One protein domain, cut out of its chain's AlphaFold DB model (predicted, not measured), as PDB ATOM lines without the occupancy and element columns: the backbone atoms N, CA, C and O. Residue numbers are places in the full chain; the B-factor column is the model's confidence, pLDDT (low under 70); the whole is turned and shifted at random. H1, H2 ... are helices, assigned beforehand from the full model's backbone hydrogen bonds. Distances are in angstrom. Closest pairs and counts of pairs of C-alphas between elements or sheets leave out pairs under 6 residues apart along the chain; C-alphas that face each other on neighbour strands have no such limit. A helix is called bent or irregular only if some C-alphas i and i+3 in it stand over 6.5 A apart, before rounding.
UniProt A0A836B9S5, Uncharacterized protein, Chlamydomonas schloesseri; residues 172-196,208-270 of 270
ATOM      1  N   ILE A 172      45.434 -11.345   7.696       54.97
ATOM      2  CA  ILE A 172      45.330 -11.740   9.107       54.97
ATOM      3  C   ILE A 172      46.632 -11.401   9.848       54.97
ATOM      4  O   ILE A 172      46.602 -11.063  11.032       54.97
ATOM      5  N   CYS A 173      47.772 -11.458   9.159       59.09
ATOM      6  CA  CYS A 173      49.088 -11.218   9.739       59.09
ATOM      7  C   CYS A 173      49.380  -9.731   9.947       59.09
ATOM      8  O   CYS A 173      49.882  -9.392  11.012       59.09
ATOM      9  N   SER A 174      49.041  -8.840   9.006       64.19
ATOM     10  CA  SER A 174      49.290  -7.394   9.153       64.19
ATOM     11  C   SER A 174      48.473  -6.786  10.295       64.19
ATOM     12  O   SER A 174      49.026  -6.087  11.143       64.19
ATOM     13  N   GLY A 175      47.187  -7.137  10.395       64.69
ATOM     14  CA  GLY A 175      46.329  -6.676  11.486       64.69
ATOM     15  C   GLY A 175      46.778  -7.191  12.852       64.69
ATOM     16  O   GLY A 175      46.903  -6.418  13.802       64.69
ATOM     17  N   LYS A 176      47.113  -8.484  12.949       69.56
ATOM     18  CA  LYS A 176      47.655  -9.063  14.188       69.56
ATOM     19  C   LYS A 176      49.031  -8.511  14.538       69.56
ATOM     20  O   LYS A 176      49.309  -8.341  15.714       69.56
ATOM     21  N   ALA A 177      49.874  -8.220  13.552       66.94
ATOM     22  CA  ALA A 177      51.197  -7.634  13.728       66.94
ATOM     23  C   ALA A 177      51.121  -6.224  14.313       66.94
ATOM     24  O   ALA A 177      51.747  -5.956  15.338       66.94
ATOM     25  N   VAL A 178      50.313  -5.350  13.700       67.81
ATOM     26  CA  VAL A 178      50.047  -4.004  14.223       67.81
ATOM     27  C   VAL A 178      49.473  -4.125  15.617       67.81
ATOM     28  O   VAL A 178      50.023  -3.541  16.539       67.81
ATOM     29  N   GLN A 179      48.433  -4.934  15.808       69.69
ATOM     30  CA  GLN A 179      47.800  -5.081  17.112       69.69
ATOM     31  C   GLN A 179      48.759  -5.649  18.166       69.69
ATOM     32  O   GLN A 179      48.744  -5.177  19.296       69.69
ATOM     33  N   ALA A 180      49.616  -6.614  17.827       72.50
ATOM     34  CA  ALA A 180      50.591  -7.206  18.741       72.50
ATOM     35  C   ALA A 180      51.714  -6.233  19.092       72.50
ATOM     36  O   ALA A 180      52.090  -6.150  20.255       72.50
ATOM     37  N   ALA A 181      52.226  -5.470  18.129       70.69
ATOM     38  CA  ALA A 181      53.279  -4.497  18.382       70.69
ATOM     39  C   ALA A 181      52.740  -3.218  19.053       70.69
ATOM     40  O   ALA A 181      53.397  -2.683  19.943       70.69
ATOM     41  N   PHE A 182      51.503  -2.802  18.752       70.38
ATOM     42  CA  PHE A 182      50.767  -1.829  19.569       70.38
ATOM     43  C   PHE A 182      50.558  -2.357  20.972       70.38
ATOM     44  O   PHE A 182      50.844  -1.651  21.927       70.38
ATOM     45  N   LYS A 183      50.105  -3.602  21.113       73.38
ATOM     46  CA  LYS A 183      49.962  -4.236  22.416       73.38
ATOM     47  C   LYS A 183      51.307  -4.342  23.116       73.38
ATOM     48  O   LYS A 183      51.301  -4.200  24.317       73.38
ATOM     49  N   ALA A 184      52.433  -4.533  22.433       74.00
ATOM     50  CA  ALA A 184      53.757  -4.567  23.051       74.00
ATOM     51  C   ALA A 184      54.179  -3.177  23.564       74.00
ATOM     52  O   ALA A 184      54.506  -3.034  24.742       74.00
ATOM     53  N   GLU A 185      54.080  -2.136  22.734       71.19
ATOM     54  CA  GLU A 185      54.359  -0.745  23.136       71.19
ATOM     55  C   GLU A 185      53.390  -0.248  24.224       71.19
ATOM     56  O   GLU A 185      53.801   0.407  25.179       71.19
ATOM     57  N   LEU A 186      52.111  -0.622  24.140       68.44
ATOM     58  CA  LEU A 186      51.109  -0.348  25.168       68.44
ATOM     59  C   LEU A 186      51.242  -1.291  26.372       68.44
ATOM     60  O   LEU A 186      50.823  -0.939  27.468       68.44
ATOM     61  N   SER A 187      51.845  -2.473  26.224       67.62
ATOM     62  CA  SER A 187      52.018  -3.421  27.332       67.62
ATOM     63  C   SER A 187      52.985  -2.878  28.357       67.62
ATOM     64  O   SER A 187      52.727  -3.053  29.540       67.62
ATOM     65  N   MET A 188      53.988  -2.113  27.910       63.47
ATOM     66  CA  MET A 188      54.847  -1.298  28.774       63.47
ATOM     67  C   MET A 188      54.036  -0.327  29.649       63.47
ATOM     68  O   MET A 188      54.515   0.084  30.702       63.47
ATOM     69  N   LEU A 189      52.811   0.023  29.234       54.69
ATOM     70  CA  LEU A 189      51.866   0.835  30.001       54.69
ATOM     71  C   LEU A 189      51.003  -0.019  30.935       54.69
ATOM     72  O   LEU A 189      50.707   0.423  32.034       54.69
ATOM     73  N   THR A 190      50.593  -1.232  30.552       56.72
ATOM     74  CA  THR A 190      49.794  -2.116  31.435       56.72
ATOM     75  C   THR A 190      50.602  -2.937  32.423       56.72
ATOM     76  O   THR A 190      50.033  -3.353  33.429       56.72
ATOM     77  N   THR A 191      51.904  -3.150  32.209       57.47
ATOM     78  CA  THR A 191      52.817  -3.566  33.282       57.47
ATOM     79  C   THR A 191      53.011  -2.387  34.230       57.47
ATOM     80  O   THR A 191      54.103  -1.849  34.389       57.47
ATOM     81  N   MET A 192      51.927  -1.981  34.898       51.97
ATOM     82  CA  MET A 192      52.066  -1.529  36.266       51.97
ATOM     83  C   MET A 192      52.847  -2.634  36.961       51.97
ATOM     84  O   MET A 192      52.466  -3.805  36.896       51.97
ATOM     85  N   ASN A 193      53.957  -2.263  37.586       48.03
ATOM     86  CA  ASN A 193      54.634  -3.103  38.554       48.03
ATOM     87  C   ASN A 193      53.683  -3.253  39.753       48.03
ATOM     88  O   ASN A 193      53.958  -2.783  40.850       48.03
ATOM     89  N   VAL A 194      52.553  -3.943  39.566       48.91
ATOM     90  CA  VAL A 194      51.818  -4.607  40.640       48.91
ATOM     91  C   VAL A 194      52.657  -5.828  41.011       48.91
ATOM     92  O   VAL A 194      52.218  -6.975  40.975       48.91
ATOM     93  N   GLN A 195      53.933  -5.582  41.310       44.69
ATOM     94  CA  GLN A 195      54.771  -6.506  42.027       44.69
ATOM     95  C   GLN A 195      54.135  -6.518  43.410       44.69
ATOM     96  O   GLN A 195      54.411  -5.664  44.252       44.69
ATOM     97  N   HIS A 196      53.165  -7.419  43.572       44.72
ATOM     98  CA  HIS A 196      52.548  -7.743  44.837       44.72
ATOM     99  C   HIS A 196      53.638  -7.710  45.906       44.72
ATOM    100  O   HIS A 196      54.564  -8.524  45.880       44.72
ATOM    101  N   ALA A 208      45.053  -1.615  46.967       59.16
ATOM    102  CA  ALA A 208      45.208  -0.172  46.968       59.16
ATOM    103  C   ALA A 208      46.352   0.170  46.006       59.16
ATOM    104  O   ALA A 208      47.526   0.027  46.346       59.16
ATOM    105  N   VAL A 209      46.012   0.597  44.788       63.50
ATOM    106  CA  VAL A 209      46.977   1.228  43.882       63.50
ATOM    107  C   VAL A 209      47.468   2.487  44.585       63.50
ATOM    108  O   VAL A 209      46.684   3.409  44.830       63.50
ATOM    109  N   SER A 210      48.745   2.531  44.965       75.88
ATOM    110  CA  SER A 210      49.255   3.709  45.655       75.88
ATOM    111  C   SER A 210      49.253   4.909  44.702       75.88
ATOM    112  O   SER A 210      49.412   4.772  43.485       75.88
ATOM    113  N   ALA A 211      49.115   6.123  45.242       76.12
ATOM    114  CA  ALA A 211      49.261   7.338  44.436       76.12
ATOM    115  C   ALA A 211      50.625   7.387  43.713       76.12
ATOM    116  O   ALA A 211      50.726   7.947  42.622       76.12
ATOM    117  N   ALA A 212      51.655   6.759  44.298       77.06
ATOM    118  CA  ALA A 212      52.973   6.615  43.695       77.06
ATOM    119  C   ALA A 212      52.954   5.689  42.467       77.06
ATOM    120  O   ALA A 212      53.519   6.058  41.437       77.06
ATOM    121  N   ASP A 213      52.248   4.556  42.521       71.12
ATOM    122  CA  ASP A 213      52.119   3.624  41.388       71.12
ATOM    123  C   ASP A 213      51.346   4.255  40.230       71.12
ATOM    124  O   ASP A 213      51.739   4.141  39.067       71.12
ATOM    125  N   MET A 214      50.277   4.996  40.540       71.88
ATOM    126  CA  MET A 214      49.512   5.738  39.538       71.88
ATOM    127  C   MET A 214      50.349   6.857  38.894       71.88
ATOM    128  O   MET A 214      50.278   7.074  37.681       71.88
ATOM    129  N   TYR A 215      51.167   7.564  39.682       78.25
ATOM    130  CA  TYR A 215      52.079   8.584  39.162       78.25
ATOM    131  C   TYR A 215      53.189   7.975  38.289       78.25
ATOM    132  O   TYR A 215      53.475   8.498  37.207       78.25
ATOM    133  N   ALA A 216      53.782   6.857  38.716       74.38
ATOM    134  CA  ALA A 216      54.789   6.122  37.951       74.38
ATOM    135  C   ALA A 216      54.215   5.619  36.620       74.38
ATOM    136  O   ALA A 216      54.812   5.843  35.566       74.38
ATOM    137  N   TRP A 217      53.007   5.048  36.654       75.44
ATOM    138  CA  TRP A 217      52.271   4.637  35.464       75.44
ATOM    139  C   TRP A 217      52.041   5.801  34.500       75.44
ATOM    140  O   TRP A 217      52.415   5.718  33.330       75.44
ATOM    141  N   LYS A 218      51.489   6.923  34.985       78.56
ATOM    142  CA  LYS A 218      51.251   8.114  34.158       78.56
ATOM    143  C   LYS A 218      52.546   8.593  33.505       78.56
ATOM    144  O   LYS A 218      52.559   8.899  32.315       78.56
ATOM    145  N   THR A 219      53.633   8.626  34.273       78.31
ATOM    146  CA  THR A 219      54.956   9.049  33.796       78.31
ATOM    147  C   THR A 219      55.496   8.108  32.713       78.31
ATOM    148  O   THR A 219      56.087   8.584  31.746       78.31
ATOM    149  N   ALA A 220      55.243   6.800  32.818       71.88
ATOM    150  CA  ALA A 220      55.618   5.807  31.807       71.88
ATOM    151  C   ALA A 220      54.702   5.819  30.564       71.88
ATOM    152  O   ALA A 220      55.173   5.584  29.452       71.88
ATOM    153  N   ALA A 221      53.415   6.143  30.728       73.06
ATOM    154  CA  ALA A 221      52.418   6.193  29.655       73.06
ATOM    155  C   ALA A 221      52.465   7.461  28.809       73.06
ATOM    156  O   ALA A 221      52.238   7.420  27.593       73.06
ATOM    157  N   GLN A 222      52.811   8.587  29.427       79.75
ATOM    158  CA  GLN A 222      52.851   9.883  28.764       79.75
ATOM    159  C   GLN A 222      53.720   9.888  27.487       79.75
ATOM    160  O   GLN A 222      53.246  10.409  26.470       79.75
ATOM    161  N   PRO A 223      54.938   9.304  27.451       79.56
ATOM    162  CA  PRO A 223      55.772   9.287  26.250       79.56
ATOM    163  C   PRO A 223      55.165   8.491  25.091       79.56
ATOM    164  O   PRO A 223      55.238   8.953  23.952       79.56
ATOM    165  N   ALA A 224      54.549   7.335  25.359       74.56
ATOM    166  CA  ALA A 224      53.923   6.499  24.331       74.56
ATOM    167  C   ALA A 224      52.711   7.205  23.706       74.56
ATOM    168  O   ALA A 224      52.642   7.364  22.485       74.56
ATOM    169  N   VAL A 225      51.819   7.747  24.544       79.75
ATOM    170  CA  VAL A 225      50.651   8.522  24.089       79.75
ATOM    171  C   VAL A 225      51.084   9.774  23.323       79.75
ATOM    172  O   VAL A 225      50.520  10.085  22.276       79.75
ATOM    173  N   THR A 226      52.104  10.488  23.807       84.75
ATOM    174  CA  THR A 226      52.627  11.685  23.128       84.75
ATOM    175  C   THR A 226      53.217  11.336  21.763       84.75
ATOM    176  O   THR A 226      52.997  12.063  20.794       84.75
ATOM    177  N   ARG A 227      53.940  10.214  21.659       82.75
ATOM    178  CA  ARG A 227      54.504   9.735  20.392       82.75
ATOM    179  C   ARG A 227      53.406   9.356  19.406       82.75
ATOM    180  O   ARG A 227      53.481   9.771  18.256       82.75
ATOM    181  N   LEU A 228      52.375   8.646  19.863       80.81
ATOM    182  CA  LEU A 228      51.247   8.273  19.016       80.81
ATOM    183  C   LEU A 228      50.478   9.502  18.528       80.81
ATOM    184  O   LEU A 228      50.237   9.631  17.334       80.81
ATOM    185  N   LYS A 229      50.182  10.453  19.423       86.94
ATOM    186  CA  LYS A 229      49.567  11.733  19.046       86.94
ATOM    187  C   LYS A 229      50.400  12.479  18.009       86.94
ATOM    188  O   LYS A 229      49.835  13.017  17.068       86.94
ATOM    189  N   ARG A 230      51.731  12.491  18.156       88.62
ATOM    190  CA  ARG A 230      52.631  13.113  17.176       88.62
ATOM    191  C   ARG A 230      52.575  12.404  15.823       88.62
ATOM    192  O   ARG A 230      52.487  13.090  14.817       88.62
ATOM    193  N   LEU A 231      52.598  11.069  15.806       86.12
ATOM    194  CA  LEU A 231      52.487  10.285  14.571       86.12
ATOM    195  C   LEU A 231      51.146  10.527  13.871       86.12
ATOM    196  O   LEU A 231      51.131  10.750  12.671       86.12
ATOM    197  N   MET A 232      50.039  10.530  14.617       87.06
ATOM    198  CA  MET A 232      48.698  10.784  14.072       87.06
ATOM    199  C   MET A 232      48.497  12.234  13.614       87.06
ATOM    200  O   MET A 232      47.654  12.490  12.762       87.06
ATOM    201  N   ALA A 233      49.240  13.182  14.188       91.00
ATOM    202  CA  ALA A 233      49.221  14.587  13.787       91.00
ATOM    203  C   ALA A 233      50.156  14.892  12.603       91.00
ATOM    204  O   ALA A 233      50.139  16.013  12.095       91.00
ATOM    205  N   ASP A 234      50.985  13.935  12.179       92.81
ATOM    206  CA  ASP A 234      51.848  14.100  11.015       92.81
ATOM    207  C   ASP A 234      50.987  14.228   9.749       92.81
ATOM    208  O   ASP A 234      50.118  13.399   9.482       92.81
ATOM    209  N   SER A 235      51.242  15.257   8.940       93.75
ATOM    210  CA  SER A 235      50.540  15.468   7.666       93.75
ATOM    211  C   SER A 235      50.669  14.289   6.694       93.75
ATOM    212  O   SER A 235      49.779  14.060   5.877       93.75
ATOM    213  N   ALA A 236      51.752  13.512   6.795       93.19
ATOM    214  CA  ALA A 236      51.969  12.325   5.985       93.19
ATOM    215  C   ALA A 236      51.188  11.106   6.498       93.19
ATOM    216  O   ALA A 236      51.142  10.090   5.806       93.19
ATOM    217  N   TYR A 237      50.559  11.174   7.678       92.56
ATOM    218  CA  TYR A 237      49.899  10.028   8.300       92.56
ATOM    219  C   TYR A 237      48.801   9.431   7.430       92.56
ATOM    220  O   TYR A 237      48.828   8.235   7.148       92.56
ATOM    221  N   SER A 238      47.891  10.259   6.920       93.62
ATOM    222  CA  SER A 238      46.809   9.792   6.047       93.62
ATOM    223  C   SER A 238      47.301   9.280   4.692       93.62
ATOM    224  O   SER A 238      46.620   8.484   4.049       93.62
ATOM    225  N   VAL A 239      48.480   9.728   4.252       94.44
ATOM    226  CA  VAL A 239      49.074   9.356   2.962       94.44
ATOM    227  C   VAL A 239      49.838   8.040   3.074       94.44
ATOM    228  O   VAL A 239      49.698   7.162   2.220       94.44
ATOM    229  N   VAL A 240      50.630   7.877   4.131       93.56
ATOM    230  CA  VAL A 240      51.499   6.712   4.341       93.56
ATOM    231  C   VAL A 240      50.741   5.563   4.996       93.56
ATOM    232  O   VAL A 240      50.877   4.420   4.564       93.56
ATOM    233  N   VAL A 241      49.920   5.853   6.008       93.19
ATOM    234  CA  VAL A 241      49.215   4.822   6.773       93.19
ATOM    235  C   VAL A 241      47.912   4.462   6.070       93.19
ATOM    236  O   VAL A 241      47.100   5.330   5.760       93.19
ATOM    237  N   ALA A 242      47.705   3.186   5.761       92.06
ATOM    238  CA  ALA A 242      46.483   2.698   5.133       92.06
ATOM    239  C   ALA A 242      45.282   2.832   6.084       92.06
ATOM    240  O   ALA A 242      45.438   2.759   7.302       92.06
ATOM    241  N   SER A 243      44.087   3.068   5.542       92.38
ATOM    242  CA  SER A 243      42.892   3.344   6.349       92.38
ATOM    243  C   SER A 243      42.524   2.193   7.287       92.38
ATOM    244  O   SER A 243      42.077   2.452   8.405       92.38
ATOM    245  N   GLY A 244      42.740   0.937   6.876       89.12
ATOM    246  CA  GLY A 244      42.536  -0.223   7.738       89.12
ATOM    247  C   GLY A 244      43.490  -0.214   8.931       89.12
ATOM    248  O   GLY A 244      43.039  -0.353  10.070       89.12
ATOM    249  N   VAL A 245      44.778   0.064   8.708       89.94
ATOM    250  CA  VAL A 245      45.764   0.260   9.782       89.94
ATOM    251  C   VAL A 245      45.346   1.412  10.702       89.94
ATOM    252  O   VAL A 245      45.368   1.245  11.917       89.94
ATOM    253  N   GLN A 246      44.904   2.558  10.175       91.31
ATOM    254  CA  GLN A 246      44.445   3.685  11.009       91.31
ATOM    255  C   GLN A 246      43.261   3.299  11.912       91.31
ATOM    256  O   GLN A 246      43.231   3.647  13.100       91.31
ATOM    257  N   ALA A 247      42.298   2.547  11.369       89.44
ATOM    258  CA  ALA A 247      41.172   2.027  12.135       89.44
ATOM    259  C   ALA A 247      41.644   1.056  13.229       89.44
ATOM    260  O   ALA A 247      41.226   1.181  14.377       89.44
ATOM    261  N   GLN A 248      42.576   0.152  12.916       86.31
ATOM    262  CA  GLN A 248      43.148  -0.789  13.887       86.31
ATOM    263  C   GLN A 248      43.909  -0.085  15.012       86.31
ATOM    264  O   GLN A 248      43.765  -0.465  16.173       86.31
ATOM    265  N   VAL A 249      44.683   0.956  14.691       86.81
ATOM    266  CA  VAL A 249      45.357   1.797  15.691       86.81
ATOM    267  C   VAL A 249      44.331   2.427  16.628       86.81
ATOM    268  O   VAL A 249      44.485   2.358  17.847       86.81
ATOM    269  N   SER A 250      43.262   2.996  16.068       86.62
ATOM    270  CA  SER A 250      42.194   3.628  16.847       86.62
ATOM    271  C   SER A 250      41.498   2.623  17.768       86.62
ATOM    272  O   SER A 250      41.348   2.888  18.961       86.62
ATOM    273  N   THR A 251      41.152   1.441  17.251       86.62
ATOM    274  CA  THR A 251      40.562   0.348  18.036       86.62
ATOM    275  C   THR A 251      41.498  -0.108  19.152       86.62
ATOM    276  O   THR A 251      41.078  -0.173  20.301       86.62
ATOM    277  N   ALA A 252      42.783  -0.340  18.860       83.12
ATOM    278  CA  ALA A 252      43.754  -0.782  19.861       83.12
ATOM    279  C   ALA A 252      43.926   0.233  21.006       83.12
ATOM    280  O   ALA A 252      44.048  -0.158  22.168       83.12
ATOM    281  N   VAL A 253      43.903   1.534  20.697       82.69
ATOM    282  CA  VAL A 253      43.932   2.599  21.714       82.69
ATOM    283  C   VAL A 253      42.669   2.571  22.574       82.69
ATOM    284  O   VAL A 253      42.772   2.631  23.799       82.69
ATOM    285  N   MET A 254      41.490   2.467  21.956       83.44
ATOM    286  CA  MET A 254      40.215   2.430  22.679       83.44
ATOM    287  C   MET A 254      40.098   1.188  23.567       83.44
ATOM    288  O   MET A 254      39.740   1.315  24.737       83.44
ATOM    289  N   ASP A 255      40.483   0.016  23.061       82.44
ATOM    290  CA  ASP A 255      40.514  -1.236  23.823       82.44
ATOM    291  C   ASP A 255      41.419  -1.115  25.052       82.44
ATOM    292  O   ASP A 255      41.069  -1.567  26.143       82.44
ATOM    293  N   HIS A 256      42.575  -0.465  24.903       78.19
ATOM    294  CA  HIS A 256      43.504  -0.261  26.007       78.19
ATOM    295  C   HIS A 256      42.974   0.735  27.049       78.19
ATOM    296  O   HIS A 256      43.105   0.503  28.251       78.19
ATOM    297  N   LEU A 257      42.323   1.819  26.613       78.69
ATOM    298  CA  LEU A 257      41.656   2.759  27.518       78.69
ATOM    299  C   LEU A 257      40.523   2.080  28.297       78.69
ATOM    300  O   LEU A 257      40.408   2.286  29.504       78.69
ATOM    301  N   LEU A 258      39.729   1.234  27.640       80.62
ATOM    302  CA  LEU A 258      38.679   0.450  28.293       80.62
ATOM    303  C   LEU A 258      39.259  -0.535  29.313       80.62
ATOM    304  O   LEU A 258      38.747  -0.629  30.429       80.62
ATOM    305  N   GLN A 259      40.353  -1.226  28.976       78.62
ATOM    306  CA  GLN A 259      41.054  -2.099  29.923       78.62
ATOM    307  C   GLN A 259      41.514  -1.329  31.161       78.62
ATOM    308  O   GLN A 259      41.332  -1.816  32.276       78.62
ATOM    309  N   LEU A 260      42.049  -0.121  30.981       73.81
ATOM    310  CA  LEU A 260      42.479   0.728  32.086       73.81
ATOM    311  C   LEU A 260      41.307   1.185  32.966       73.81
ATOM    312  O   LEU A 260      41.391   1.088  34.188       73.81
ATOM    313  N   VAL A 261      40.202   1.631  32.364       76.81
ATOM    314  CA  VAL A 261      38.987   2.012  33.107       76.81
ATOM    315  C   VAL A 261      38.456   0.832  33.921       76.81
ATOM    316  O   VAL A 261      38.133   1.001  35.093       76.81
ATOM    317  N   ASN A 262      38.437  -0.371  33.343       77.62
ATOM    318  CA  ASN A 262      37.999  -1.580  34.040       77.62
ATOM    319  C   ASN A 262      38.925  -1.955  35.207       77.62
ATOM    320  O   ASN A 262      38.432  -2.356  36.260       77.62
ATOM    321  N   HIS A 263      40.243  -1.782  35.060       72.56
ATOM    322  CA  HIS A 263      41.188  -1.992  36.164       72.56
ATOM    323  C   HIS A 263      40.960  -0.995  37.308       72.56
ATOM    324  O   HIS A 263      40.992  -1.385  38.473       72.56
ATOM    325  N   LEU A 264      40.684   0.275  36.992       68.62
ATOM    326  CA  LEU A 264      40.402   1.299  38.002       68.62
ATOM    327  C   LEU A 264      39.047   1.087  38.693       68.62
ATOM    328  O   LEU A 264      38.942   1.276  39.902       68.62
ATOM    329  N   ALA A 265      38.017   0.672  37.950       74.38
ATOM    330  CA  ALA A 265      36.682   0.420  38.494       74.38
ATOM    331  C   ALA A 265      36.615  -0.867  39.339       74.38
ATOM    332  O   ALA A 265      35.912  -0.906  40.347       74.38
ATOM    333  N   GLY A 266      37.365  -1.908  38.958       66.88
ATOM    334  CA  GLY A 266      37.406  -3.191  39.667       66.88
ATOM    335  C   GLY A 266      38.144  -3.163  41.012       66.88
ATOM    336  O   GLY A 266      37.959  -4.071  41.814       66.88
ATOM    337  N   GLY A 267      38.947  -2.129  41.286       57.12
ATOM    338  CA  GLY A 267      39.678  -1.968  42.552       57.12
ATOM    339  C   GLY A 267      38.889  -1.307  43.692       57.12
ATOM    340  O   GLY A 267      39.447  -1.129  44.770       57.12
ATOM    341  N   GLY A 268      37.628  -0.906  43.472       45.75
ATOM    342  CA  GLY A 268      36.871  -0.043  44.396       45.75
ATOM    343  C   GLY A 268      35.658  -0.662  45.103       45.75
ATOM    344  O   GLY A 268      34.926   0.072  45.762       45.75
ATOM    345  N   LEU A 269      35.398  -1.965  44.968       42.31
ATOM    346  CA  LEU A 269      34.225  -2.622  45.566       42.31
ATOM    347  C   LEU A 269      34.621  -3.950  46.228       42.31
ATOM    348  O   LEU A 269      34.407  -5.024  45.668       42.31
ATOM    349  N   GLY A 270      35.218  -3.855  47.415       45.00
ATOM    350  CA  GLY A 270      35.560  -4.980  48.286       45.00
ATOM    351  C   GLY A 270      35.989  -4.492  49.655       45.00
ATOM    352  O   GLY A 270      37.084  -3.892  49.721       45.00
TER     353      GLY A 270
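This is residues 172 to 196 and 208 to 270 of the 270 residues of an uncharacterized protein of Chlamydomonas schloesseri (UniProt A0A836B9S5). Three long helices make a loose, elongated group: H4, the longest, and the bent H2 run in opposite directions along the length, with the short H3 in the turn between them at one end, and H1 crosses H4 aslant. H1 packs on H4, while H2 is held off from H4 and meets H1 with few contacts. The printed part has 88 residues with four named helices, in the order H1, H2, H3, H4, and no named strand; its class is all helix. The whole is loose, with a radius of gyration of the C-alphas of 15.1 A and spans of 47 by 26 by 19 A.

H4, residues 243 to 266, is 34.4 A from first to last C-alpha; it begins with C-alpha 243 at (42.892, 3.344, 6.349) and ends with C-alpha 266 at (37.406, -3.191, 39.667). H1, residues 172 to 190, begins with C-alpha 172 at (45.330, -11.740, 9.107), is 24.7 A long, and has a kink of 31 degrees near residue 184. H2, residues 211 to 232, was assigned as one helix by its hydrogen bonds but is bent, with C-alphas 220 and 223 6.6 A apart. Its arms are H2a, residues 211 to 220, and H2b, residues 223 to 232, each 14.2 A long. H3, residues 237 to 240, is 5.4 A long.

H4 and H1 touch, with the C-alphas of Gln 179 and Ala 252 closest at 6.5 A. They run the same way at a steep tilt of 37 degrees, only just past shallow. H2b and H4 are near each other, with 5 pairs of C-alphas within 10 A, and H2a and H4 are apart. H2a and H2b stand at a steep tilt of 39 degrees. H1 only just touches H2a, with 3 pairs of C-alphas within 8 A and with residues 188 to 189 of H1 alone; the closest C-alphas are those of Leu 189 and Ala 220, 6.5 A apart. H1 and H2a run opposite ways at a steep tilt of 42 degrees. H1 and H2b are close but not clearly touching, with the C-alphas of Glu 185 and Ala 224 closest at 7.4 A. H2b and H3 are also close but not clearly touching, with the C-alphas of Leu 231 and Tyr 237 closest at 6.8 A. H3 and H4 meet only through their link, and H1 and H3 are apart. In H2a, H2b and H4 every O i to N i+4 pair is within hydrogen-bond range, in H1 14 of 15 are, and H3 is too short for such a pair.

The two C-alphas farthest apart, those of Val 239 and Gly 270, are 49.4 A apart. Residues 197 to 207 are not printed, and C-alphas 196 and 208 are 10.8 A apart across this cut, which falls in the link from H1 to H2. The links from H2 to H3 and from H3 to H4 are tight. The mean pLDDT of the printed part is 74.6; it is under 70 at residues 172 to 179, 186 to 196, 208 to 209, 264 and 266 to 270.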